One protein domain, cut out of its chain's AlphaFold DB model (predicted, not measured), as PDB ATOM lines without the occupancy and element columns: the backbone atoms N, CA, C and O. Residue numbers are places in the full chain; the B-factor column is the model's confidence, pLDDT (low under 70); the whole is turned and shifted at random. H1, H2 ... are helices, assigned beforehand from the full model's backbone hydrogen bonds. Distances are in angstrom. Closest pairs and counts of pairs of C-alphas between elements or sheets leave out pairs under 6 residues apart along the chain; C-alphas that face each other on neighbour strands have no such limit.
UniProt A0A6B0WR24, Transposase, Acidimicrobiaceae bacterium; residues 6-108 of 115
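AT A GLANCE: This is residues 6 to 108 of the 115 residues of the protein "Transposase" of Acidimicrobiaceae bacterium (UniProt A0A6B0WR24). Two long helices make a loose T: the later part of H2, residues 47 to 52, packs on the middle of the longest helix, H3. The short H4 lies near this junction, while the small H1 lies off by the far end of H2, joined to it by a long link and packed on no other helix. The printed part has 103 residues with four named helices, in the order H1, H2, H3, H4, and no named strand; the class is all helix. The whole is loose, with a radius of gyration of the C-alphas of 18.7 A, and the C-alphas span 53 by 43 by 26 A along their three main axes.

IN THESE COORDINATES: The printed part begins with H1, residues 6 to 15, whose C-alpha 6 is at (-47.938, -22.633, 70.965). H2 follows at residues 31 to 54 and is 34.8 A long from first to last C-alpha, starting with C-alpha 31 at (-43.287, -22.543, 55.625). H3 holds residues 65 to 91, 27 residues, and is 39.0 A long. H4, residues 98 to 106, ends with C-alpha 106 at (-44.689, -53.892, 31.909).

HOW THE PARTS SIT: H1 is apart from H2, H3 and H4. H2 and H3 touch, H2 with residues 47 to 52 alone and H3 with residues 75 to 79 alone. Their closest C-alphas are those of Phe 48 and Phe 79, 6.8 A apart. Their lines stand at a steep tilt of 64 degrees, and they run opposite ways. H2 and H4 are close but not clearly touching, with the C-alphas of Thr 47 and Trp 98 the closest at 7.0 A. They run the same way at a shallow tilt of 33 degrees, only just short of steep. H3 and H4 are near each other, with 8 pairs of C-alphas within 10 A and the closest pair 8.2 A apart. Every O i to N i+4 pair is within hydrogen-bond range in H2, H3 and H4; in H1, 5 of 6 are.

THE WHOLE: The two C-alphas farthest apart are those of Arg 8 and Gln 108, at 55.8 A. The printed part has no cut. The link from H1 to H2, residues 16 to 30, is long; the links from H2 to H3 and from H3 to H4 are short. Residues 14 to 20, 61 to 67 and 103 to 108 stand free; of these, 65 to 67 belong to H3 and 103 to 106 to H4. The mean pLDDT of the printed part is 73.5, and it is under 70 at residues 6 to 20, residues 51 to 65 and residue 67.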
ATOM      1  N   ALA A   6     -47.758 -21.913  72.229       52.12
ATOM      2  CA  ALA A   6     -47.938 -22.633  70.965       52.12
ATOM      3  C   ALA A   6     -49.055 -23.691  71.039       52.12
ATOM      4  O   ALA A   6     -49.643 -24.014  70.014       52.12
ATOM      5  N   SER A   7     -49.375 -24.189  72.242       52.69
ATOM      6  CA  SER A   7     -50.414 -25.212  72.447       52.69
ATOM      7  C   SER A   7     -51.825 -24.699  72.157       52.69
ATOM      8  O   SER A   7     -52.637 -25.441  71.636       52.69
ATOM      9  N   ARG A   8     -52.131 -23.426  72.449       51.06
ATOM     10  CA  ARG A   8     -53.490 -22.893  72.236       51.06
ATOM     11  C   ARG A   8     -53.819 -22.665  70.762       51.06
ATOM     12  O   ARG A   8     -54.910 -23.003  70.330       51.06
ATOM     13  N   ALA A   9     -52.853 -22.172  69.984       54.06
ATOM     14  CA  ALA A   9     -53.006 -22.027  68.533       54.06
ATOM     15  C   ALA A   9     -53.072 -23.387  67.805       54.06
ATOM     16  O   ALA A   9     -53.595 -23.473  66.695       54.06
ATOM     17  N   PHE A  10     -52.528 -24.442  68.426       53.75
ATOM     18  CA  PHE A  10     -52.541 -25.817  67.923       53.75
ATOM     19  C   PHE A  10     -53.943 -26.440  67.991       53.75
ATOM     20  O   PHE A  10     -54.392 -27.053  67.021       53.75
ATOM     21  N   ASP A  11     -54.652 -26.223  69.098       55.34
ATOM     22  CA  ASP A  11     -56.005 -26.749  69.299       55.34
ATOM     23  C   ASP A  11     -57.033 -25.978  68.447       55.34
ATOM     24  O   ASP A  11     -57.867 -26.576  67.769       55.34
ATOM     25  N   GLU A  12     -56.888 -24.652  68.352       56.62
ATOM     26  CA  GLU A  12     -57.824 -23.766  67.643       56.62
ATOM     27  C   GLU A  12     -57.858 -23.992  66.113       56.62
ATOM     28  O   GLU A  12     -58.923 -23.962  65.497       56.62
ATOM     29  N   CYS A  13     -56.716 -24.299  65.478       51.12
ATOM     30  CA  CYS A  13     -56.675 -24.639  64.045       51.12
ATOM     31  C   CYS A  13     -57.229 -26.039  63.727       51.12
ATOM     32  O   CYS A  13     -57.670 -26.288  62.602       51.12
ATOM     33  N   THR A  14     -57.182 -26.964  64.689       53.97
ATOM     34  CA  THR A  14     -57.588 -28.358  64.473       53.97
ATOM     35  C   THR A  14     -59.106 -28.506  64.594       53.97
ATOM     36  O   THR A  14     -59.718 -29.205  63.784       53.97
ATOM     37  N   GLU A  15     -59.728 -27.786  65.531       56.03
ATOM     38  CA  GLU A  15     -61.181 -27.819  65.739       56.03
ATOM     39  C   GLU A  15     -61.978 -27.100  64.640       56.03
ATOM     40  O   GLU A  15     -63.093 -27.508  64.321       56.03
ATOM     41  N   ALA A  16     -61.408 -26.074  64.002       58.38
ATOM     42  CA  ALA A  16     -62.148 -25.239  63.056       58.38
ATOM     43  C   ALA A  16     -62.184 -25.762  61.606       58.38
ATOM     44  O   ALA A  16     -62.936 -25.222  60.793       58.38
ATOM     45  N   SER A  17     -61.348 -26.735  61.204       57.22
ATOM     46  CA  SER A  17     -61.185 -27.016  59.759       57.22
ATOM     47  C   SER A  17     -60.807 -28.439  59.337       57.22
ATOM     48  O   SER A  17     -60.680 -28.673  58.136       57.22
ATOM     49  N   GLY A  18     -60.600 -29.402  60.245       65.31
ATOM     50  CA  GLY A  18     -60.140 -30.749  59.847       65.31
ATOM     51  C   GLY A  18     -58.837 -30.730  59.025       65.31
ATOM     52  O   GLY A  18     -58.587 -31.619  58.210       65.31
ATOM     53  N   GLY A  19     -58.039 -29.670  59.187       67.06
ATOM     54  CA  GLY A  19     -56.836 -29.412  58.408       67.06
ATOM     55  C   GLY A  19     -55.624 -30.175  58.935       67.06
ATOM     56  O   GLY A  19     -55.547 -30.541  60.106       67.06
ATOM     57  N   TYR A  20     -54.639 -30.391  58.066       68.94
ATOM     58  CA  TYR A  20     -53.361 -30.988  58.450       68.94
ATOM     59  C   TYR A  20     -52.394 -29.906  58.940       68.94
ATOM     60  O   TYR A  20     -52.084 -28.968  58.206       68.94
ATOM     61  N   VAL A  21     -51.870 -30.066  60.156       78.69
ATOM     62  CA  VAL A  21     -50.836 -29.187  60.720       78.69
ATOM     63  C   VAL A  21     -49.470 -29.858  60.590       78.69
ATOM     64  O   VAL A  21     -49.280 -31.001  61.004       78.69
ATOM     65  N   LEU A  22     -48.496 -29.142  60.021       77.56
ATOM     66  CA  LEU A  22     -47.109 -29.599  59.930       77.56
ATOM     67  C   LEU A  22     -46.272 -28.967  61.043       77.56
ATOM     68  O   LEU A  22     -46.061 -27.755  61.057       77.56
ATOM     69  N   GLN A  23     -45.752 -29.798  61.946       80.88
ATOM     70  CA  GLN A  23     -44.825 -29.376  62.993       80.88
ATOM     71  C   GLN A  23     -43.382 -29.731  62.610       80.88
ATOM     72  O   GLN A  23     -43.104 -30.824  62.115       80.88
ATOM     73  N   THR A  24     -42.444 -28.816  62.854       79.00
ATOM     74  CA  THR A  24     -41.011 -29.058  62.651       79.00
ATOM     75  C   THR A  24     -40.192 -28.494  63.809       79.00
ATOM     76  O   THR A  24     -40.534 -27.454  64.370       79.00
ATOM     77  N   SER A  25     -39.094 -29.165  64.161       82.56
ATOM     78  CA  SER A  25     -38.090 -28.656  65.105       82.56
ATOM     79  C   SER A  25     -37.188 -27.580  64.486       82.56
ATOM     80  O   SER A  25     -36.465 -26.888  65.200       82.56
ATOM     81  N   HIS A  26     -37.231 -27.410  63.159       76.62
ATOM     82  CA  HIS A  26     -36.445 -26.416  62.437       76.62
ATOM     83  C   HIS A  26     -37.185 -25.078  62.344       76.62
ATOM     84  O   HIS A  26     -37.860 -24.783  61.362       76.62
ATOM     85  N   THR A  27     -37.000 -24.234  63.356       75.06
ATOM     86  CA  THR A  27     -37.637 -22.909  63.471       75.06
ATOM     87  C   THR A  27     -37.114 -21.861  62.481       75.06
ATOM     88  O   THR A  27     -37.773 -20.853  62.260       75.06
ATOM     89  N   ALA A  28     -35.953 -22.093  61.861       80.31
ATOM     90  CA  ALA A  28     -35.350 -21.182  60.883       80.31
ATOM     91  C   ALA A  28     -35.813 -21.425  59.432       80.31
ATOM     92  O   ALA A  28     -35.326 -20.775  58.508       80.31
ATOM     93  N   TRP A  29     -36.681 -22.412  59.183       81.88
ATOM     94  CA  TRP A  29     -37.157 -22.724  57.834       81.88
ATOM     95  C   TRP A  29     -38.474 -22.009  57.547       81.88
ATOM     96  O   TRP A  29     -39.407 -22.073  58.339       81.88
ATOM     97  N   GLY A  30     -38.573 -21.380  56.374       83.88
ATOM     98  CA  GLY A  30     -39.845 -20.841  55.898       83.88
ATOM     99  C   GLY A  30     -40.877 -21.946  55.644       83.88
ATOM    100  O   GLY A  30     -40.516 -23.067  55.268       83.88
ATOM    101  N   CYS A  31     -42.164 -21.612  55.793       81.50
ATOM    102  CA  CYS A  31     -43.287 -22.543  55.625       81.50
ATOM    103  C   CYS A  31     -43.234 -23.316  54.298       81.50
ATOM    104  O   CYS A  31     -43.461 -24.524  54.273       81.50
ATOM    105  N   GLU A  32     -42.854 -22.654  53.202       83.50
ATOM    106  CA  GLU A  32     -42.736 -23.288  51.884       83.50
ATOM    107  C   GLU A  32     -41.699 -24.424  51.871       83.50
ATOM    108  O   GLU A  32     -41.925 -25.489  51.294       83.50
ATOM    109  N   LYS A  33     -40.559 -24.232  52.544       84.56
ATOM    110  CA  LYS A  33     -39.496 -25.240  52.625       84.56
ATOM    111  C   LYS A  33     -39.936 -26.444  53.455       84.56
ATOM    112  O   LYS A  33     -39.632 -27.580  53.081       84.56
ATOM    113  N   VAL A  34     -40.667 -26.204  54.544       86.19
ATOM    114  CA  VAL A  34     -41.244 -27.259  55.392       86.19
ATOM    115  C   VAL A  34     -42.259 -28.075  54.595       86.19
ATOM    116  O   VAL A  34     -42.100 -29.290  54.474       86.19
ATOM    117  N   ALA A  35     -43.221 -27.406  53.954       85.38
ATOM    118  CA  ALA A  35     -44.223 -28.056  53.118       85.38
ATOM    119  C   ALA A  35     -43.572 -28.860  51.983       85.38
ATOM    120  O   ALA A  35     -43.831 -30.050  51.837       85.38
ATOM    121  N   ARG A  36     -42.653 -28.259  51.215       85.25
ATOM    122  CA  ARG A  36     -41.938 -28.934  50.118       85.25
ATOM    123  C   ARG A  36     -41.208 -30.191  50.588       85.25
ATOM    124  O   ARG A  36     -41.178 -31.188  49.869       85.25
ATOM    125  N   THR A  37     -40.595 -30.144  51.766       84.69
ATOM    126  CA  THR A  37     -39.886 -31.298  52.334       84.69
ATOM    127  C   THR A  37     -40.864 -32.394  52.746       84.69
ATOM    128  O   THR A  37     -40.637 -33.554  52.410       84.69
ATOM    129  N   TYR A  38     -41.983 -32.034  53.376       86.12
ATOM    130  CA  TYR A  38     -43.055 -32.974  53.705       86.12
ATOM    131  C   TYR A  38     -43.625 -33.657  52.451       86.12
ATOM    132  O   TYR A  38     -43.662 -34.884  52.381       86.12
ATOM    133  N   TRP A  39     -43.958 -32.888  51.410       82.94
ATOM    134  CA  TRP A  39     -44.445 -33.430  50.136       82.94
ATOM    135  C   TRP A  39     -43.437 -34.377  49.471       82.94
ATOM    136  O   TRP A  39     -43.827 -35.393  48.897       82.94
ATOM    137  N   ARG A  40     -42.130 -34.089  49.569       81.94
ATOM    138  CA  ARG A  40     -41.077 -34.998  49.082       81.94
ATOM    139  C   ARG A  40     -41.063 -36.318  49.848       81.94
ATOM    140  O   ARG A  40     -40.934 -37.364  49.219       81.94
ATOM    141  N   LEU A  41     -41.196 -36.281  51.174       83.25
ATOM    142  CA  LEU A  41     -41.271 -37.493  51.995       83.25
ATOM    143  C   LEU A  41     -42.517 -38.319  51.656       83.25
ATOM    144  O   LEU A  41     -42.408 -39.532  51.491       83.25
ATOM    145  N   ALA A  42     -43.661 -37.666  51.450       82.75
ATOM    146  CA  ALA A  42     -44.898 -38.330  51.047       82.75
ATOM    147  C   ALA A  42     -44.784 -39.024  49.669       82.75
ATOM    148  O   ALA A  42     -45.225 -40.162  49.517       82.75
ATOM    149  N   ASP A  43     -44.143 -38.400  48.669       79.94
ATOM    150  CA  ASP A  43     -43.886 -39.027  47.351       79.94
ATOM    151  C   ASP A  43     -42.963 -40.255  47.473       79.94
ATOM    152  O   ASP A  43     -43.177 -41.289  46.829       79.94
ATOM    153  N   ILE A  44     -41.950 -40.164  48.338       79.25
ATOM    154  CA  ILE A  44     -41.048 -41.276  48.647       79.25
ATOM    155  C   ILE A  44     -41.834 -42.435  49.273       79.25
ATOM    156  O   ILE A  44     -41.756 -43.562  48.780       79.25
ATOM    157  N   GLU A  45     -42.631 -42.168  50.308       79.00
ATOM    158  CA  GLU A  45     -43.454 -43.175  50.984       79.00
ATOM    159  C   GLU A  45     -44.446 -43.838  50.023       79.00
ATOM    160  O   GLU A  45     -44.560 -45.065  49.989       79.00
ATOM    161  N   GLN A  46     -45.099 -43.050  49.169       78.25
ATOM    162  CA  GLN A  46     -46.022 -43.562  48.164       78.25
ATOM    163  C   GLN A  46     -45.327 -44.483  47.150       78.25
ATOM    164  O   GLN A  46     -45.875 -45.525  46.767       78.25
ATOM    165  N   THR A  47     -44.106 -44.134  46.742       75.12
ATOM    166  CA  THR A  47     -43.281 -44.965  45.855       75.12
ATOM    167  C   THR A  47     -42.916 -46.284  46.539       75.12
ATOM    168  O   THR A  47     -43.126 -47.352  45.961       75.12
ATOM    169  N   PHE A  48     -42.465 -46.234  47.798       72.69
ATOM    170  CA  PHE A  48     -42.178 -47.429  48.596       72.69
ATOM    171  C   PHE A  48     -43.408 -48.316  48.777       72.69
ATOM    172  O   PHE A  48     -43.306 -49.533  48.642       72.69
ATOM    173  N   ARG A  49     -44.571 -47.727  49.068       74.12
ATOM    174  CA  ARG A  49     -45.832 -48.454  49.240       74.12
ATOM    175  C   ARG A  49     -46.228 -49.195  47.965       74.12
ATOM    176  O   ARG A  49     -46.543 -50.380  48.027       74.12
ATOM    177  N   THR A  50     -46.137 -48.522  46.819       72.75
ATOM    178  CA  THR A  50     -46.444 -49.125  45.512       72.75
ATOM    179  C   THR A  50     -45.472 -50.259  45.193       72.75
ATOM    180  O   THR A  50     -45.896 -51.371  44.895       72.75
ATOM    181  N   MET A  51     -44.167 -50.023  45.355       69.31
ATOM    182  CA  MET A  51     -43.151 -51.054  45.145       69.31
ATOM    183  C   MET A  51     -43.335 -52.267  46.062       69.31
ATOM    184  O   MET A  51     -43.220 -53.393  45.598       69.31
ATOM    185  N   LYS A  52     -43.624 -52.066  47.355       66.81
ATOM    186  CA  LYS A  52     -43.837 -53.166  48.311       66.81
ATOM    187  C   LYS A  52     -45.059 -54.007  47.954       66.81
ATOM    188  O   LYS A  52     -44.993 -55.228  48.069       66.81
ATOM    189  N   SER A  53     -46.141 -53.360  47.513       68.38
ATOM    190  CA  SER A  53     -47.337 -54.048  47.014       68.38
ATOM    191  C   SER A  53     -47.013 -54.913  45.794       68.38
ATOM    192  O   SER A  53     -47.477 -56.044  45.693       68.38
ATOM    193  N   ASP A  54     -46.186 -54.397  44.888       62.75
ATOM    194  CA  ASP A  54     -45.843 -55.060  43.629       62.75
ATOM    195  C   ASP A  54     -44.815 -56.176  43.775       62.75
ATOM    196  O   ASP A  54     -44.849 -57.151  43.031       62.75
ATOM    197  N   LEU A  55     -43.912 -56.059  44.747       56.38
ATOM    198  CA  LEU A  55     -42.878 -57.057  45.002       56.38
ATOM    199  C   LEU A  55     -43.440 -58.337  45.656       56.38
ATOM    200  O   LEU A  55     -42.673 -59.235  45.988       56.38
ATOM    201  N   GLY A  56     -44.761 -58.426  45.876       54.19
ATOM    202  CA  GLY A  56     -45.434 -59.634  46.368       54.19
ATOM    203  C   GLY A  56     -44.977 -60.093  47.754       54.19
ATOM    204  O   GLY A  56     -45.308 -61.197  48.187       54.19
ATOM    205  N   VAL A  57     -44.227 -59.257  48.476       51.69
ATOM    206  CA  VAL A  57     -43.758 -59.529  49.837       51.69
ATOM    207  C   VAL A  57     -44.928 -59.292  50.781       51.69
ATOM    208  O   VAL A  57     -45.000 -58.291  51.493       51.69
ATOM    209  N   ARG A  58     -45.888 -60.225  50.778       51.91
ATOM    210  CA  ARG A  58     -46.833 -60.355  51.889       51.91
ATOM    211  C   ARG A  58     -46.018 -60.336  53.186       51.91
ATOM    212  O   ARG A  58     -44.991 -61.021  53.238       51.91
ATOM    213  N   PRO A  59     -46.432 -59.587  54.222       53.38
ATOM    214  CA  PRO A  59     -45.724 -59.579  55.491       53.38
ATOM    215  C   PRO A  59     -45.695 -61.005  56.041       53.38
ATOM    216  O   PRO A  59     -46.692 -61.524  56.538       53.38
ATOM    217  N   ILE A  60     -44.553 -61.677  55.921       53.59
ATOM    218  CA  ILE A  60     -44.322 -62.921  56.638       53.59
ATOM    219  C   ILE A  60     -44.083 -62.470  58.074       53.59
ATOM    220  O   ILE A  60     -43.007 -61.964  58.390       53.59
ATOM    221  N   TYR A  61     -45.094 -62.609  58.933       53.88
ATOM    222  CA  TYR A  61     -45.034 -62.311  60.370       53.88
ATOM    223  C   TYR A  61     -44.122 -63.295  61.126       53.88
ATOM    224  O   TYR A  61     -44.500 -63.897  62.122       53.88
ATOM    225  N   HIS A  62     -42.888 -63.461  60.658       45.19
ATOM    226  CA  HIS A  62     -41.825 -64.130  61.382       45.19
ATOM    227  C   HIS A  62     -40.759 -63.082  61.683       45.19
ATOM    228  O   HIS A  62     -40.012 -62.660  60.803       45.19
ATOM    229  N   ARG A  63     -40.707 -62.672  62.956       55.97
ATOM    230  CA  ARG A  63     -39.764 -61.722  63.576       55.97
ATOM    231  C   ARG A  63     -38.301 -62.218  63.557       55.97
ATOM    232  O   ARG A  63     -37.594 -62.123  64.553       55.97
ATOM    233  N   LYS A  64     -37.819 -62.797  62.454       67.31
ATOM    234  CA  LYS A  64     -36.403 -63.147  62.291       67.31
ATOM    235  C   LYS A  64     -35.676 -61.914  61.755       67.31
ATOM    236  O   LYS A  64     -35.917 -61.531  60.612       67.31
ATOM    237  N   LYS A  65     -34.798 -61.312  62.576       69.12
ATOM    238  CA  LYS A  65     -34.025 -60.087  62.259       69.12
ATOM    239  C   LYS A  65     -33.458 -60.088  60.830       69.12
ATOM    240  O   LYS A  65     -33.670 -59.136  60.090       69.12
ATOM    241  N   VAL A  66     -32.897 -61.220  60.402       72.94
ATOM    242  CA  VAL A  66     -32.299 -61.420  59.070       72.94
ATOM    243  C   VAL A  66     -33.259 -61.124  57.905       72.94
ATOM    244  O   VAL A  66     -32.859 -60.527  56.911       72.94
ATOM    245  N   ARG A  67     -34.544 -61.503  57.997       69.88
ATOM    246  CA  ARG A  67     -35.513 -61.236  56.913       69.88
ATOM    247  C   ARG A  67     -35.920 -59.765  56.854       69.88
ATOM    248  O   ARG A  67     -36.196 -59.262  55.769       69.88
ATOM    249  N   ILE A  68     -35.947 -59.088  58.002       73.19
ATOM    250  CA  ILE A  68     -36.252 -57.655  58.093       73.19
ATOM    251  C   ILE A  68     -35.108 -56.849  57.477       73.19
ATOM    252  O   ILE A  68     -35.360 -55.979  56.649       73.19
ATOM    253  N   GLU A  69     -33.863 -57.184  57.820       77.31
ATOM    254  CA  GLU A  69     -32.666 -56.549  57.259       77.31
ATOM    255  C   GLU A  69     -32.587 -56.736  55.742       77.31
ATOM    256  O   GLU A  69     -32.456 -55.757  55.008       77.31
ATOM    257  N   ALA A  70     -32.773 -57.967  55.252       80.94
ATOM    258  CA  ALA A  70     -32.785 -58.245  53.818       80.94
ATOM    259  C   ALA A  70     -33.911 -57.492  53.083       80.94
ATOM    260  O   ALA A  70     -33.692 -56.939  52.006       80.94
ATOM    261  N   HIS A  71     -35.115 -57.426  53.665       74.38
ATOM    262  CA  HIS A  71     -36.234 -56.698  53.066       74.38
ATOM    263  C   HIS A  71     -36.007 -55.181  53.056       74.38
ATOM    264  O   HIS A  71     -36.336 -54.522  52.066       74.38
ATOM    265  N   LEU A  72     -35.434 -54.624  54.125       79.62
ATOM    266  CA  LEU A  72     -35.071 -53.211  54.198       79.62
ATOM    267  C   LEU A  72     -34.015 -52.878  53.139       79.62
ATOM    268  O   LEU A  72     -34.187 -51.921  52.388       79.62
ATOM    269  N   PHE A  73     -32.981 -53.713  53.026       83.69
ATOM    270  CA  PHE A  73     -31.930 -53.568  52.025       83.69
ATOM    271  C   PHE A  73     -32.492 -53.589  50.598       83.69
ATOM    272  O   PHE A  73     -32.263 -52.661  49.824       83.69
ATOM    273  N   LEU A  74     -33.309 -54.596  50.270       80.94
ATOM    274  CA  LEU A  74     -33.923 -54.712  48.948       80.94
ATOM    275  C   LEU A  74     -34.882 -53.550  48.652       80.94
ATOM    276  O   LEU A  74     -34.904 -53.039  47.533       80.94
ATOM    277  N   SER A  75     -35.635 -53.087  49.654       76.56
ATOM    278  CA  SER A  75     -36.523 -51.927  49.517       76.56
ATOM    279  C   SER A  75     -35.738 -50.654  49.195       76.56
ATOM    280  O   SER A  75     -36.116 -49.919  48.283       76.56
ATOM    281  N   ILE A  76     -34.636 -50.398  49.908       82.06
ATOM    282  CA  ILE A  76     -33.771 -49.229  49.680       82.06
ATOM    283  C   ILE A  76     -33.120 -49.295  48.294       82.06
ATOM    284  O   ILE A  76     -33.080 -48.280  47.595       82.06
ATOM    285  N   LEU A  77     -32.646 -50.471  47.873       85.06
ATOM    286  CA  LEU A  77     -32.084 -50.672  46.535       85.06
ATOM    287  C   LEU A  77     -33.112 -50.394  45.438       85.06
ATOM    288  O   LEU A  77     -32.852 -49.609  44.525       85.06
ATOM    289  N   ALA A  78     -34.297 -50.992  45.538       81.00
ATOM    290  CA  ALA A  78     -35.352 -50.791  44.553       81.00
ATOM    291  C   ALA A  78     -35.815 -49.319  44.501       81.00
ATOM    292  O   ALA A  78     -36.130 -48.804  43.424       81.00
ATOM    293  N   PHE A  79     -35.770 -48.608  45.634       80.62
ATOM    294  CA  PHE A  79     -36.031 -47.172  45.679       80.62
ATOM    295  C   PHE A  79     -34.957 -46.379  44.937       80.62
ATOM    296  O   PHE A  79     -35.306 -45.520  44.133       80.62
ATOM    297  N   HIS A  80     -33.672 -46.687  45.140       85.44
ATOM    298  CA  HIS A  80     -32.585 -46.028  44.410       85.44
ATOM    299  C   HIS A  80     -32.725 -46.223  42.901       85.44
ATOM    300  O   HIS A  80     -32.646 -45.252  42.154       85.44
ATOM    301  N   VAL A  81     -33.002 -47.447  42.446       84.75
ATOM    302  CA  VAL A  81     -33.220 -47.732  41.019       84.75
ATOM    303  C   VAL A  81     -34.388 -46.907  40.474       84.75
ATOM    304  O   VAL A  81     -34.247 -46.214  39.466       84.75
ATOM    305  N   THR A  82     -35.520 -46.907  41.176       80.81
ATOM    306  CA  THR A  82     -36.709 -46.135  40.791       80.81
ATOM    307  C   THR A  82     -36.435 -44.633  40.762       80.81
ATOM    308  O   THR A  82     -36.833 -43.938  39.827       80.81
ATOM    309  N   HIS A  83     -35.721 -44.120  41.763       83.00
ATOM    310  CA  HIS A  83     -35.347 -42.716  41.853       83.00
ATOM    311  C   HIS A  83     -34.421 -42.310  40.703       83.00
ATOM    312  O   HIS A  83     -34.675 -41.303  40.049       83.00
ATOM    313  N   LEU A  84     -33.408 -43.121  40.388       87.12
ATOM    314  CA  LEU A  84     -32.504 -42.888  39.261       87.12
ATOM    315  C   LEU A  84     -33.251 -42.875  37.926       87.12
ATOM    316  O   LEU A  84     -33.018 -41.984  37.109       87.12
ATOM    317  N   ILE A  85     -34.180 -43.812  37.714       85.00
ATOM    318  CA  ILE A  85     -35.035 -43.836  36.520       85.00
ATOM    319  C   ILE A  85     -35.873 -42.554  36.445       85.00
ATOM    320  O   ILE A  85     -35.879 -41.892  35.410       85.00
ATOM    321  N   ARG A  86     -36.524 -42.145  37.544       81.94
ATOM    322  CA  ARG A  86     -37.305 -40.894  37.597       81.94
ATOM    323  C   ARG A  86     -36.432 -39.667  37.320       81.94
ATOM    324  O   ARG A  86     -36.869 -38.785  36.587       81.94
ATOM    325  N   CYS A  87     -35.216 -39.604  37.858       84.62
ATOM    326  CA  CYS A  87     -34.276 -38.510  37.605       84.62
ATOM    327  C   CYS A  87     -33.847 -38.454  36.133       84.62
ATOM    328  O   CYS A  87     -33.909 -37.383  35.533       84.62
ATOM    329  N   LYS A  88     -33.503 -39.597  35.524       86.94
ATOM    330  CA  LYS A  88     -33.180 -39.675  34.091       86.94
ATOM    331  C   LYS A  88     -34.361 -39.255  33.218       86.94
ATOM    332  O   LYS A  88     -34.197 -38.461  32.304       86.94
ATOM    333  N   LEU A  89     -35.568 -39.724  33.527       86.31
ATOM    334  CA  LEU A  89     -36.774 -39.354  32.783       86.31
ATOM    335  C   LEU A  89     -37.105 -37.865  32.911       86.31
ATOM    336  O   LEU A  89     -37.445 -37.231  31.915       86.31
ATOM    337  N   ARG A  90     -36.942 -37.282  34.105       85.19
ATOM    338  CA  ARG A  90     -37.108 -35.836  34.314       85.19
ATOM    339  C   ARG A  90     -36.096 -35.012  33.524       85.19
ATOM    340  O   ARG A  90     -36.472 -33.956  33.030       85.19
ATOM    341  N   ALA A  91     -34.859 -35.490  33.373       87.25
ATOM    342  CA  ALA A  91     -33.862 -34.837  32.521       87.25
ATOM    343  C   ALA A  91     -34.286 -34.808  31.040       87.25
ATOM    344  O   ALA A  91     -33.933 -33.883  30.321       87.25
ATOM    345  N   HIS A  92     -35.102 -35.770  30.605       87.19
ATOM    346  CA  HIS A  92     -35.712 -35.810  29.274       87.19
ATOM    347  C   HIS A  92     -37.132 -35.205  29.230       87.19
ATOM    348  O   HIS A  92     -37.899 -35.514  28.323       87.19
ATOM    349  N   HIS A  93     -37.504 -34.364  30.203       84.31
ATOM    350  CA  HIS A  93     -38.822 -33.711  30.308       84.31
ATOM    351  C   HIS A  93     -40.029 -34.665  30.448       84.31
ATOM    352  O   HIS A  93     -41.169 -34.288  30.177       84.31
ATOM    353  N   ILE A  94     -39.818 -35.896  30.928       82.12
ATOM    354  CA  ILE A  94     -40.887 -36.876  31.168       82.12
ATOM    355  C   ILE A  94     -41.243 -36.898  32.663       82.12
ATOM    356  O   ILE A  94     -40.552 -37.504  33.484       82.12
ATOM    357  N   TYR A  95     -42.374 -36.285  33.023       77.06
ATOM    358  CA  TYR A  95     -42.879 -36.190  34.406       77.06
ATOM    359  C   TYR A  95     -43.942 -37.246  34.748       77.06
ATOM    360  O   TYR A  95     -44.907 -36.978  35.459       77.06
ATOM    361  N   SER A  96     -43.796 -38.465  34.230       74.94
ATOM    362  CA  SER A  96     -44.782 -39.530  34.456       74.94
ATOM    363  C   SER A  96     -44.812 -40.002  35.918       74.94
ATOM    364  O   SER A  96     -43.774 -40.115  36.575       74.94
ATOM    365  N   SER A  97     -46.013 -40.316  36.416       72.44
ATOM    366  CA  SER A  97     -46.194 -40.964  37.720       72.44
ATOM    367  C   SER A  97     -45.597 -42.378  37.715       72.44
ATOM    368  O   SER A  97     -45.504 -43.014  36.661       72.44
ATOM    369  N   TRP A  98     -45.215 -42.899  38.887       71.56
ATOM    370  CA  TRP A  98     -44.680 -44.263  38.997       71.56
ATOM    371  C   TRP A  98     -45.655 -45.320  38.458       71.56
ATOM    372  O   TRP A  98     -45.233 -46.222  37.741       71.56
ATOM    373  N   GLY A  99     -46.961 -45.161  38.705       71.94
ATOM    374  CA  GLY A  99     -47.985 -46.059  38.160       71.94
ATOM    375  C   GLY A  99     -47.994 -46.078  36.630       71.94
ATOM    376  O   GLY A  99     -47.982 -47.144  36.021       71.94
ATOM    377  N   THR A 100     -47.914 -44.907  35.993       75.88
ATOM    378  CA  THR A 100     -47.836 -44.794  34.527       75.88
ATOM    379  C   THR A 100     -46.542 -45.392  33.975       75.88
ATOM    380  O   THR A 100     -46.564 -46.081  32.956       75.88
ATOM    381  N   LEU A 101     -45.408 -45.144  34.638       76.69
ATOM    382  CA  LEU A 101     -44.117 -45.711  34.239       76.69
ATOM    383  C   LEU A 101     -44.121 -47.228  34.332       76.69
ATOM    384  O   LEU A 101     -43.644 -47.890  33.419       76.69
ATOM    385  N   LYS A 102     -44.716 -47.775  35.387       74.12
ATOM    386  CA  LYS A 102     -44.848 -49.213  35.565       74.12
ATOM    387  C   LYS A 102     -45.692 -49.853  34.462       74.12
ATOM    388  O   LYS A 102     -45.281 -50.872  33.928       74.12
ATOM    389  N   VAL A 103     -46.822 -49.251  34.076       78.00
ATOM    390  CA  VAL A 103     -47.630 -49.743  32.940       78.00
ATOM    391  C   VAL A 103     -46.802 -49.749  31.654       78.00
ATOM    392  O   VAL A 103     -46.769 -50.754  30.951       78.00
ATOM    393  N   LYS A 104     -46.066 -48.665  31.377       78.88
ATOM    394  CA  LYS A 104     -45.185 -48.582  30.202       78.88
ATOM    395  C   LYS A 104     -44.062 -49.626  30.229       78.88
ATOM    396  O   LYS A 104     -43.784 -50.232  29.201       78.88
ATOM    397  N   LEU A 105     -43.438 -49.845  31.387       76.12
ATOM    398  CA  LEU A 105     -42.367 -50.829  31.567       76.12
ATOM    399  C   LEU A 105     -42.883 -52.270  31.480       76.12
ATOM    400  O   LEU A 105     -42.223 -53.101  30.872       76.12
ATOM    401  N   ASN A 106     -44.071 -52.565  32.018       77.00
ATOM    402  CA  ASN A 106     -44.689 -53.892  31.909       77.00
ATOM    403  C   ASN A 106     -44.996 -54.285  30.459       77.00
ATOM    404  O   ASN A 106     -45.008 -55.468  30.151       77.00
ATOM    405  N   HIS A 107     -45.229 -53.315  29.571       71.75
ATOM    406  CA  HIS A 107     -45.408 -53.581  28.144       71.75
ATOM    407  C   HIS A 107     -44.093 -53.859  27.396       71.75
ATOM    408  O   HIS A 107     -44.130 -54.374  26.278       71.75
ATOM    409  N   GLN A 108     -42.928 -53.536  27.968       74.00
ATOM    410  CA  GLN A 108     -41.639 -53.786  27.324       74.00
ATOM    411  C   GLN A 108     -41.169 -55.224  27.580       74.00
ATOM    412  O   GLN A 108     -40.604 -55.531  28.627       74.00
TER     413      GLN A 108